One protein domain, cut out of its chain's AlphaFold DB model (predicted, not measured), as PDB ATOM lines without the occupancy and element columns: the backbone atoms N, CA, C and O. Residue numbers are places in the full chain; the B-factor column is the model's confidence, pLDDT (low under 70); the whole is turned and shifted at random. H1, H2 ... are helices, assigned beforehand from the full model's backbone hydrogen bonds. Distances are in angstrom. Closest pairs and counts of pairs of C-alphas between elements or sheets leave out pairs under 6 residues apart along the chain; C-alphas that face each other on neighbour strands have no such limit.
ATOM      1  N   HIS A 179     217.770 210.515  98.955       76.25
ATOM      2  CA  HIS A 179     218.011 211.600  98.008       76.25
ATOM      3  C   HIS A 179     217.902 212.956  98.699       76.25
ATOM      4  O   HIS A 179     217.004 213.187  99.509       76.25
ATOM      5  N   ASN A 180     218.823 213.860  98.367       73.38
ATOM      6  CA  ASN A 180     218.842 215.218  98.893       73.38
ATOM      7  C   ASN A 180     218.478 216.205  97.780       73.38
ATOM      8  O   ASN A 180     219.353 216.782  97.137       73.38
ATOM      9  N   THR A 181     217.181 216.367  97.528       80.25
ATOM     10  CA  THR A 181     216.676 217.417  96.638       80.25
ATOM     11  C   THR A 181     216.640 218.736  97.396       80.25
ATOM     12  O   THR A 181     216.034 218.823  98.467       80.25
ATOM     13  N   TYR A 182     217.260 219.776  96.846       85.69
ATOM     14  CA  TYR A 182     217.211 221.095  97.461       85.69
ATOM     15  C   TYR A 182     215.789 221.674  97.406       85.69
ATOM     16  O   TYR A 182     215.191 221.782  96.338       85.69
ATOM     17  N   VAL A 183     215.264 222.075  98.568       85.81
ATOM     18  CA  VAL A 183     213.976 222.763  98.697       85.81
ATOM     19  C   VAL A 183     214.228 224.127  99.349       85.81
ATOM     20  O   VAL A 183     214.521 224.190 100.544       85.81
ATOM     21  N   PRO A 184     214.108 225.246  98.610       88.88
ATOM     22  CA  PRO A 184     214.454 226.575  99.131       88.88
ATOM     23  C   PRO A 184     213.579 227.002 100.318       88.88
ATOM     24  O   PRO A 184     214.015 227.747 101.193       88.88
ATOM     25  N   TRP A 185     212.347 226.496 100.385       86.12
ATOM     26  CA  TRP A 185     211.406 226.783 101.467       86.12
ATOM     27  C   TRP A 185     211.802 226.159 102.811       86.12
ATOM     28  O   TRP A 185     211.367 226.634 103.856       86.12
ATOM     29  N   THR A 186     212.662 225.141 102.816       85.19
ATOM     30  CA  THR A 186     213.143 224.477 104.036       85.19
ATOM     31  C   THR A 186     214.655 224.601 104.216       85.19
ATOM     32  O   THR A 186     215.211 223.952 105.101       85.19
ATOM     33  N   ASP A 187     215.321 225.466 103.436       88.56
ATOM     34  CA  ASP A 187     216.764 225.693 103.542       88.56
ATOM     35  C   ASP A 187     217.129 226.153 104.968       88.56
ATOM     36  O   ASP A 187     216.669 227.220 105.403       88.56
ATOM     37  N   PRO A 188     217.943 225.380 105.716       89.50
ATOM     38  CA  PRO A 188     218.327 225.734 107.075       89.50
ATOM     39  C   PRO A 188     219.200 226.991 107.140       89.50
ATOM     40  O   PRO A 188     219.260 227.612 108.204       89.50
ATOM     41  N   ASP A 189     219.854 227.389 106.045       93.25
ATOM     42  CA  ASP A 189     220.664 228.610 105.986       93.25
ATOM     43  C   ASP A 189     219.785 229.869 105.944       93.25
ATOM     44  O   ASP A 189     220.193 230.925 106.429       93.25
ATOM     45  N   CYS A 190     218.548 229.749 105.452       92.69
ATOM     46  CA  CYS A 190     217.570 230.832 105.417       92.69
ATOM     47  C   CYS A 190     216.780 230.883 106.737       92.69
ATOM     48  O   CYS A 190     216.001 229.983 107.060       92.69
ATOM     49  N   LYS A 191     216.961 231.949 107.521       92.31
ATOM     50  CA  LYS A 191     216.356 232.117 108.854       92.31
ATOM     51  C   LYS A 191     215.001 232.810 108.797       92.31
ATOM     52  O   LYS A 191     214.136 232.531 109.626       92.31
ATOM     53  N   THR A 192     214.796 233.674 107.811       91.44
ATOM     54  CA  THR A 192     213.561 234.440 107.628       91.44
ATOM     55  C   THR A 192     212.755 233.951 106.424       91.44
ATOM     56  O   THR A 192     213.261 233.262 105.537       91.44
ATOM     57  N   GLY A 193     211.468 234.310 106.380       88.00
ATOM     58  CA  GLY A 193     210.636 234.060 105.200       88.00
ATOM     59  C   GLY A 193     211.145 234.796 103.958       88.00
ATOM     60  O   GLY A 193     211.146 234.232 102.871       88.00
ATOM     61  N   GLU A 194     211.653 236.018 104.125       90.12
ATOM     62  CA  GLU A 194     212.215 236.815 103.031       90.12
ATOM     63  C   GLU A 194     213.479 236.177 102.437       90.12
ATOM     64  O   GLU A 194     213.621 236.102 101.216       90.12
ATOM     65  N   GLU A 195     214.368 235.642 103.281       92.75
ATOM     66  CA  GLU A 195     215.546 234.897 102.823       92.75
ATOM     67  C   GLU A 195     215.144 233.656 102.019       92.75
ATOM     68  O   GLU A 195     215.681 233.438 100.934       92.75
ATOM     69  N   ARG A 196     214.141 232.897 102.491       91.81
ATOM     70  CA  ARG A 196     213.595 231.735 101.764       91.81
ATOM     71  C   ARG A 196     212.973 232.128 100.432       91.81
ATOM     72  O   ARG A 196     213.224 231.475  99.426       91.81
ATOM     73  N   TYR A 197     212.204 233.213 100.401       91.12
ATOM     74  CA  TYR A 197     211.620 233.752  99.175       91.12
ATOM     75  C   TYR A 197     212.698 234.157  98.159       91.12
ATOM     76  O   TYR A 197     212.615 233.822  96.976       91.12
ATOM     77  N   LYS A 198     213.760 234.829  98.617       91.56
ATOM     78  CA  LYS A 198     214.897 235.204  97.769       91.56
ATOM     79  C   LYS A 198     215.649 233.976  97.250       91.56
ATOM     80  O   LYS A 198     216.025 233.950  96.075       91.56
ATOM     81  N   ALA A 199     215.851 232.968  98.098       93.06
ATOM     82  CA  ALA A 199     216.445 231.696  97.709       93.06
ATOM     83  C   ALA A 199     215.577 230.967  96.673       93.06
ATOM     84  O   ALA A 199     216.102 230.522  95.654       93.06
ATOM     85  N   PHE A 200     214.255 230.929  96.880       92.50
ATOM     86  CA  PHE A 200     213.288 230.353  95.949       92.50
ATOM     87  C   PHE A 200     213.347 231.028  94.580       92.50
ATOM     88  O   PHE A 200     213.535 230.337  93.588       92.50
ATOM     89  N   ASN A 201     213.276 232.360  94.514       91.19
ATOM     90  CA  ASN A 201     213.332 233.083  93.240       91.19
ATOM     91  C   ASN A 201     214.654 232.848  92.493       91.19
ATOM     92  O   ASN A 201     214.664 232.700  91.272       91.19
ATOM     93  N   GLY A 202     215.776 232.791  93.216       92.75
ATOM     94  CA  GLY A 202     217.072 232.456  92.624       92.75
ATOM     95  C   GLY A 202     217.104 231.035  92.064       92.75
ATOM     96  O   GLY A 202     217.563 230.833  90.944       92.75
ATOM     97  N   TRP A 203     216.594 230.071  92.825       94.06
ATOM     98  CA  TRP A 203     216.550 228.661  92.449       94.06
ATOM     99  C   TRP A 203     215.598 228.393  91.278       94.06
ATOM    100  O   TRP A 203     216.027 227.884  90.252       94.06
ATOM    101  N   VAL A 204     214.333 228.811  91.379       91.44
ATOM    102  CA  VAL A 204     213.277 228.498  90.397       91.44
ATOM    103  C   VAL A 204     213.518 229.135  89.026       91.44
ATOM    104  O   VAL A 204     212.968 228.690  88.026       91.44
ATOM    105  N   SER A 205     214.333 230.190  88.964       92.00
ATOM    106  CA  SER A 205     214.655 230.878  87.711       92.00
ATOM    107  C   SER A 205     216.027 230.525  87.140       92.00
ATOM    108  O   SER A 205     216.403 231.090  86.110       92.00
ATOM    109  N   SER A 206     216.775 229.637  87.802       94.94
ATOM    110  CA  SER A 206     218.099 229.173  87.377       94.94
ATOM    111  C   SER A 206     218.028 228.229  86.174       94.94
ATOM    112  O   SER A 206     217.009 227.594  85.919       94.94
ATOM    113  N   TYR A 207     219.131 228.149  85.434       93.44
ATOM    114  CA  TYR A 207     219.301 227.262  84.284       93.44
ATOM    115  C   TYR A 207     220.257 226.148  84.695       93.44
ATOM    116  O   TYR A 207     221.470 226.344  84.671       93.44
ATOM    117  N   PHE A 208     219.694 225.022  85.117       91.69
ATOM    118  CA  PHE A 208     220.441 223.845  85.549       91.69
ATOM    119  C   PHE A 208     220.893 223.005  84.353       91.69
ATOM    120  O   PHE A 208     220.227 222.991  83.316       91.69
ATOM    121  N   ASP A 209     222.020 222.316  84.509       90.06
ATOM    122  CA  ASP A 209     222.563 221.462  83.454       90.06
ATOM    123  C   ASP A 209     221.810 220.121  83.415       90.06
ATOM    124  O   ASP A 209     221.582 219.490  84.452       90.06
ATOM    125  N   GLU A 210     221.423 219.678  82.216       84.50
ATOM    126  CA  GLU A 210     220.875 218.334  82.019       84.50
ATOM    127  C   GLU A 210     222.029 217.317  81.979       84.50
ATOM    128  O   GLU A 210     222.994 217.526  81.240       84.50
ATOM    129  N   PRO A 211     221.968 216.215  82.747       86.62
ATOM    130  CA  PRO A 211     223.018 215.203  82.717       86.62
ATOM    131  C   PRO A 211     223.096 214.504  81.353       86.62
ATOM    132  O   PRO A 211     222.086 214.023  80.835       86.62
ATOM    133  N   ASP A 212     224.304 214.370  80.798       87.00
ATOM    134  CA  ASP A 212     224.522 213.649  79.540       87.00
ATOM    135  C   ASP A 212     224.006 212.203  79.626       87.00
ATOM    136  O   ASP A 212     224.429 211.415  80.475       87.00
ATOM    137  N   GLY A 213     223.101 211.834  78.713       86.75
ATOM    138  CA  GLY A 213     222.532 210.486  78.662       86.75
ATOM    139  C   GLY A 213     221.612 210.153  79.840       86.75
ATOM    140  O   GLY A 213     221.530 208.985  80.224       86.75
ATOM    141  N   TRP A 214     220.941 211.157  80.419       87.75
ATOM    142  CA  TRP A 214     220.036 210.976  81.553       87.75
ATOM    143  C   TRP A 214     219.018 209.847  81.318       87.75
ATOM    144  O   TRP A 214     218.219 209.867  80.383       87.75
ATOM    145  N   ALA A 215     219.052 208.849  82.204       86.19
ATOM    146  CA  ALA A 215     218.216 207.648  82.142       86.19
ATOM    147  C   ALA A 215     217.083 207.649  83.189       86.19
ATOM    148  O   ALA A 215     216.525 206.596  83.494       86.19
ATOM    149  N   GLY A 216     216.763 208.813  83.767       84.06
ATOM    150  CA  GLY A 216     215.717 208.954  84.786       84.06
ATOM    151  C   GLY A 216     216.194 208.852  86.240       84.06
ATOM    152  O   GLY A 216     215.364 208.897  87.144       84.06
ATOM    153  N   ASP A 217     217.502 208.734  86.497       84.62
ATOM    154  CA  ASP A 217     218.036 208.788  87.864       84.62
ATOM    155  C   ASP A 217     218.036 210.235  88.371       84.62
ATOM    156  O   ASP A 217     218.754 211.096  87.855       84.62
ATOM    157  N   ILE A 218     217.223 210.507  89.390       84.44
ATOM    158  CA  ILE A 218     217.116 211.835  89.998       84.44
ATOM    159  C   ILE A 218     218.405 212.250  90.721       84.44
ATOM    160  O   ILE A 218     218.633 213.443  90.884       84.44
ATOM    161  N   SER A 219     219.261 211.304  91.131       82.06
ATOM    162  CA  SER A 219     220.554 211.605  91.765       82.06
ATOM    163  C   SER A 219     221.560 212.219  90.798       82.06
ATOM    164  O   SER A 219     222.505 212.870  91.236       82.06
ATOM    165  N   ALA A 220     221.374 212.001  89.494       86.00
ATOM    166  CA  ALA A 220     222.233 212.573  88.469       86.00
ATOM    167  C   ALA A 220     221.893 214.040  88.176       86.00
ATOM    168  O   ALA A 220     222.725 214.735  87.600       86.00
ATOM    169  N   LEU A 221     220.692 214.502  88.547       87.69
ATOM    170  CA  LEU A 221     220.245 215.865  88.279       87.69
ATOM    171  C   LEU A 221     221.095 216.888  89.037       87.69
ATOM    172  O   LEU A 221     221.597 216.642  90.134       87.69
ATOM    173  N   ASP A 222     221.214 218.072  88.455       88.56
ATOM    174  CA  ASP A 222     221.903 219.192  89.070       88.56
ATOM    175  C   ASP A 222     221.120 219.741  90.276       88.56
ATOM    176  O   ASP A 222     220.061 220.356  90.145       88.56
ATOM    177  N   MET A 223     221.670 219.513  91.471       87.19
ATOM    178  CA  MET A 223     221.079 219.899  92.757       87.19
ATOM    179  C   MET A 223     221.655 221.202  93.326       87.19
ATOM    180  O   MET A 223     221.520 221.472  94.526       87.19
ATOM    181  N   ARG A 224     222.346 222.017  92.515       91.00
ATOM    182  CA  ARG A 224     222.841 223.324  92.973       91.00
ATOM    183  C   ARG A 224     221.679 224.173  93.503       91.00
ATOM    184  O   ARG A 224     220.567 224.158  92.986       91.00
ATOM    185  N   LYS A 225     221.944 224.995  94.525       92.38
ATOM    186  CA  LYS A 225     220.928 225.926  95.057       92.38
ATOM    187  C   LYS A 225     220.542 227.014  94.042       92.38
ATOM    188  O   LYS A 225     219.464 227.591  94.143       92.38
ATOM    189  N   ARG A 226     221.450 227.338  93.115       92.94
ATOM    190  CA  ARG A 226     221.330 228.388  92.094       92.94
ATOM    191  C   ARG A 226     222.465 228.256  91.073       92.94
ATOM    192  O   ARG A 226     223.549 227.806  91.442       92.94
ATOM    193  N   THR A 227     222.244 228.727  89.849       93.44
ATOM    194  CA  THR A 227     223.270 228.845  88.796       93.44
ATOM    195  C   THR A 227     223.639 230.304  88.514       93.44
ATOM    196  O   THR A 227     222.955 231.240  88.936       93.44
ATOM    197  N   GLU A 228     224.729 230.533  87.780       91.25
ATOM    198  CA  GLU A 228     225.203 231.878  87.421       91.25
ATOM    199  C   GLU A 228     224.174 232.619  86.557       91.25
ATOM    200  O   GLU A 228     223.947 233.824  86.707       91.25
ATOM    201  N   ARG A 229     223.513 231.877  85.664       91.25
ATOM    202  CA  ARG A 229     222.426 232.372  84.824       91.25
ATOM    203  C   ARG A 229     221.086 232.065  85.478       91.25
ATOM    204  O   ARG A 229     220.777 230.903  85.703       91.25
ATOM    205  N   ALA A 230     220.275 233.092  85.716       92.38
ATOM    206  CA  ALA A 230     218.890 232.938  86.142       92.38
ATOM    207  C   ALA A 230     218.014 234.036  85.523       92.38
ATOM    208  O   ALA A 230     218.446 235.185  85.435       92.38
ATOM    209  N   THR A 231     216.798 233.704  85.083       89.62
ATOM    210  CA  THR A 231     215.910 234.635  84.357       89.62
ATOM    211  C   THR A 231     215.579 235.867  85.194       89.62
ATOM    212  O   THR A 231     215.580 236.985  84.687       89.62
ATOM    213  N   MET A 232     215.369 235.691  86.499       89.19
ATOM    214  CA  MET A 232     215.016 236.799  87.387       89.19
ATOM    215  C   MET A 232     216.219 237.701  87.715       89.19
ATOM    216  O   MET A 232     216.028 238.762  88.298       89.19
ATOM    217  N   ASN A 233     217.450 237.347  87.306       88.81
ATOM    218  CA  ASN A 233     218.615 238.239  87.447       88.81
ATOM    219  C   ASN A 233     218.510 239.478  86.557       88.81
ATOM    220  O   ASN A 233     219.122 240.495  86.869       88.81
ATOM    221  N   SER A 234     217.800 239.382  85.429       88.00
ATOM    222  CA  SER A 234     217.662 240.496  84.489       88.00
ATOM    223  C   SER A 234     216.492 241.423  84.806       88.00
ATOM    224  O   SER A 234     216.315 242.404  84.093       88.00
ATOM    225  N   TRP A 235     215.669 241.101  85.808       88.50
ATOM    226  CA  TRP A 235     214.489 241.899  86.136       88.50
ATOM    227  C   TRP A 235     214.823 243.010  87.122       88.50
ATOM    228  O   TRP A 235     215.608 242.819  88.053       88.50
ATOM    229  N   THR A 236     214.190 244.167  86.945       88.88
ATOM    230  CA  THR A 236     214.261 245.241  87.941       88.88
ATOM    231  C   THR A 236     213.384 244.931  89.157       88.88
ATOM    232  O   THR A 236     212.513 244.057  89.122       88.88
ATOM    233  N   SER A 237     213.580 245.671  90.251       86.62
ATOM    234  CA  SER A 237     212.716 245.572  91.434       86.62
ATOM    235  C   SER A 237     211.255 245.901  91.112       86.62
ATOM    236  O   SER A 237     210.352 245.289  91.677       86.62
ATOM    237  N   GLU A 238     211.012 246.835  90.191       86.25
ATOM    238  CA  GLU A 238     209.674 247.198  89.722       86.25
ATOM    239  C   GLU A 238     209.048 246.072  88.898       86.25
ATOM    240  O   GLU A 238     207.877 245.756  89.092       86.25
ATOM    241  N   GLU A 239     209.820 245.435  88.011       85.75
ATOM    242  CA  GLU A 239     209.344 244.280  87.244       85.75
ATOM    243  C   GLU A 239     209.000 243.109  88.167       85.75
ATOM    244  O   GLU A 239     207.935 242.517  88.023       85.75
ATOM    245  N   MET A 240     209.852 242.831  89.157       86.50
ATOM    246  CA  MET A 240     209.598 241.844  90.208       86.50
ATOM    247  C   MET A 240     208.322 242.156  91.000       86.50
ATOM    248  O   MET A 240     207.471 241.285  91.161       86.50
ATOM    249  N   ALA A 241     208.164 243.393  91.477       84.62
ATOM    250  CA  ALA A 241     207.001 243.811  92.264       84.62
ATOM    251  C   ALA A 241     205.695 243.833  91.453       84.62
ATOM    252  O   ALA A 241     204.614 243.764  92.028       84.62
ATOM    253  N   ALA A 242     205.781 243.932  90.124       83.44
ATOM    254  CA  ALA A 242     204.613 243.915  89.252       83.44
ATOM    255  C   ALA A 242     204.012 242.513  89.054       83.44
ATOM    256  O   ALA A 242     202.873 242.416  88.589       83.44
ATOM    257  N   ILE A 243     204.767 241.444  89.338       85.75
ATOM    258  CA  ILE A 243     204.385 240.060  89.000       85.75
ATOM    259  C   ILE A 243     204.584 239.044  90.123       85.75
ATOM    260  O   ILE A 243     204.056 237.935  90.010       85.75
ATOM    261  N   CYS A 244     205.317 239.391  91.179       89.94
ATOM    262  CA  CYS A 244     205.550 238.534  92.332       89.94
ATOM    263  C   CYS A 244     205.054 239.183  93.628       89.94
ATOM    264  O   CYS A 244     205.177 240.390  93.821       89.94
ATOM    265  N   ASP A 245     204.576 238.357  94.556       91.50
ATOM    266  CA  ASP A 245     204.159 238.766  95.894       91.50
ATOM    267  C   ASP A 245     204.880 237.928  96.960       91.50
ATOM    268  O   ASP A 245     204.558 236.764  97.215       91.50
ATOM    269  N   ALA A 246     205.877 238.541  97.600       90.12
ATOM    270  CA  ALA A 246     206.670 237.890  98.637       90.12
ATOM    271  C   ALA A 246     205.853 237.555  99.890       90.12
ATOM    272  O   ALA A 246     206.104 236.537 100.536       90.12
ATOM    273  N   GLN A 247     204.882 238.398 100.248       90.75
ATOM    274  CA  GLN A 247     204.103 238.218 101.468       90.75
ATOM    275  C   GLN A 247     203.160 237.025 101.330       90.75
ATOM    276  O   GLN A 247     203.133 236.162 102.210       90.75
ATOM    277  N   ALA A 248     202.444 236.945 100.208       91.56
ATOM    278  CA  ALA A 248     201.592 235.817  99.864       91.56
ATOM    279  C   ALA A 248     202.408 234.519  99.809       91.56
ATOM    280  O   ALA A 248     202.024 233.523 100.429       91.56
ATOM    281  N   ALA A 249     203.572 234.552  99.148       89.31
ATOM    282  CA  ALA A 249     204.445 233.392  99.008       89.31
ATOM    283  C   ALA A 249     204.909 232.843 100.364       89.31
ATOM    284  O   ALA A 249     204.746 231.663 100.664       89.31
ATOM    285  N   VAL A 250     205.442 233.711 101.223       89.25
ATOM    286  CA  VAL A 250     205.938 233.316 102.548       89.25
ATOM    287  C   VAL A 250     204.813 232.804 103.445       89.25
ATOM    288  O   VAL A 250     205.034 231.890 104.239       89.25
ATOM    289  N   ARG A 251     203.613 233.383 103.343       89.50
ATOM    290  CA  ARG A 251     202.487 233.022 104.208       89.50
ATOM    291  C   ARG A 251     201.829 231.703 103.805       89.50
ATOM    292  O   ARG A 251     201.529 230.898 104.685       89.50
ATOM    293  N   SER A 252     201.610 231.492 102.507       85.62
ATOM    294  CA  SER A 252     200.787 230.388 101.996       85.62
ATOM    295  C   SER A 252     201.587 229.269 101.323       85.62
ATOM    296  O   SER A 252     201.291 228.101 101.555       85.62
ATOM    297  N   GLU A 253     202.644 229.575 100.565       82.00
ATOM    298  CA  GLU A 253     203.389 228.572  99.781       82.00
ATOM    299  C   GLU A 253     204.378 227.780 100.628       82.00
ATOM    300  O   GLU A 253     204.566 226.585 100.408       82.00
ATOM    301  N   LEU A 254     204.998 228.430 101.616       75.94
ATOM    302  CA  LEU A 254     205.925 227.778 102.537       75.94
ATOM    303  C   LEU A 254     205.268 226.556 103.219       75.94
ATOM    304  O   LEU A 254     205.839 225.470 103.132       75.94
ATOM    305  N   PRO A 255     204.065 226.663 103.820       72.81
ATOM    306  CA  PRO A 255     203.327 225.494 104.297       72.81
ATOM    307  C   PRO A 255     203.009 224.448 103.216       72.81
ATOM    308  O   PRO A 255     203.133 223.257 103.491       72.81
ATOM    309  N   MET A 256     202.635 224.870 101.997       73.69
ATOM    310  CA  MET A 256     202.337 223.942 100.892       73.69
ATOM    311  C   MET A 256     203.564 223.131 100.467       73.69
ATOM    312  O   MET A 256     203.435 221.950 100.160       73.69
ATOM    313  N   CYS A 257     204.751 223.738 100.456       68.50
ATOM    314  CA  CYS A 257     205.988 223.100  99.998       68.50
ATOM    315  C   CYS A 257     206.730 222.343 101.107       68.50
ATOM    316  O   CYS A 257     207.448 221.394 100.819       68.50
ATOM    317  N   ALA A 258     206.586 222.757 102.369       62.03
ATOM    318  CA  ALA A 258     207.272 222.113 103.489       62.03
ATOM    319  C   ALA A 258     206.585 220.815 103.949       62.03
ATOM    320  O   ALA A 258     207.269 219.908 104.413       62.03
ATOM    321  N   ASN A 259     205.255 220.717 103.804       58.62
ATOM    322  CA  ASN A 259     204.449 219.620 104.360       58.62
ATOM    323  C   ASN A 259     203.583 218.892 103.310       58.62
ATOM    324  O   ASN A 259     202.642 218.185 103.670       58.62
ATOM    325  N   SER A 260     203.896 219.029 102.013       49.72
ATOM    326  CA  SER A 260     203.100 218.487 100.887       49.72
ATOM    327  C   SER A 260     202.890 216.971 100.935       49.72
ATOM    328  O   SER A 260     201.949 216.467 100.328       49.72
ATOM    329  N   VAL A 261     203.734 216.257 101.685       43.81
ATOM    330  CA  VAL A 261     203.749 214.791 101.805       43.81
ATOM    331  C   VAL A 261     202.429 214.215 102.347       43.81
ATOM    332  O   VAL A 261     202.124 213.059 102.087       43.81
ATOM    333  N   TYR A 262     201.594 215.006 103.031       38.97
ATOM    334  CA  TYR A 262     200.365 214.492 103.654       38.97
ATOM    335  C   TYR A 262     199.057 214.841 102.937       38.97
ATOM    336  O   TYR A 262     198.027 214.256 103.257       38.97
ATOM    337  N   LEU A 263     199.057 215.779 101.984       42.62
ATOM    338  CA  LEU A 263     197.798 216.312 101.445       42.62
ATOM    339  C   LEU A 263     197.214 215.449 100.322       42.62
ATOM    340  O   LEU A 263     196.004 215.290 100.268       42.62
TER     341      LEU A 263
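What this domain is: This is residues 179 to 263 of the 266 residues of an uncharacterized protein of Crucibulum laeve (UniProt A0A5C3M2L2). H4, the longest helix, and H1 meet near their first residues in an L-shaped corner, while the short H2 lies by the other end of H1, and H3 lies between H2 and H4 along the chain. From H1 a long loop, residues 205 to 230, runs out to the end of the domain far from H3 and folds back to H2; residues 234 to 239 stick out. The printed part has 85 residues with four named helices, H1 to H4 in order, and no named strand; its class is all helix, though under half of the residues, 36, are in named elements. It is only just loose, close to compact, with a radius of gyration of the C-alphas of 14.4 A and spans of 40 by 35 by 23 A.

How they stand to each other: H4, residues 246 to 258, touches H1, residues 193 to 204, about perpendicular at 74 degrees; H4 touches H1 with residues 246 to 250 alone, and H1 touches H4 with residues 193 to 197 alone, and the closest C-alphas, of Gly 193 and Val 250, are 5.4 A apart. H1 only just touches H2, residues 231 to 234, with 3 pairs of C-alphas within 8 A; H1 does so with residues 201 to 202 alone, and the closest C-alphas, of Gly 202 and Met 232, are 7.1 A apart. H3, residues 237 to 243, is close to H2 but not clearly touching: their closest C-alphas, of Met 232 and Met 240, are 7.9 A apart. H3 is apart from H1 and H4. Every O i to N i+4 pair is within hydrogen-bond range in H1, against 2 of 3 in H3 and 6 of 9 in H4; H2 is too short for such a pair.

Where its parts are: H4 measures 16.5 A from C-alpha 246 to C-alpha 258, at (207.272, 222.113, 103.489). H1 measures 16.0 A, from C-alpha 193 at (210.636, 234.060, 105.200) to C-alpha 204. H3 measures 10.3 A and H2 6.1 A.

The domain as a whole: The C-alphas farthest apart, of Ala 215 and Glu 238, are 41.2 A apart. The link H1 to H2 is long; the other two are tight. The printed part has no cut. Residues 257 to 263 have pLDDT under 70.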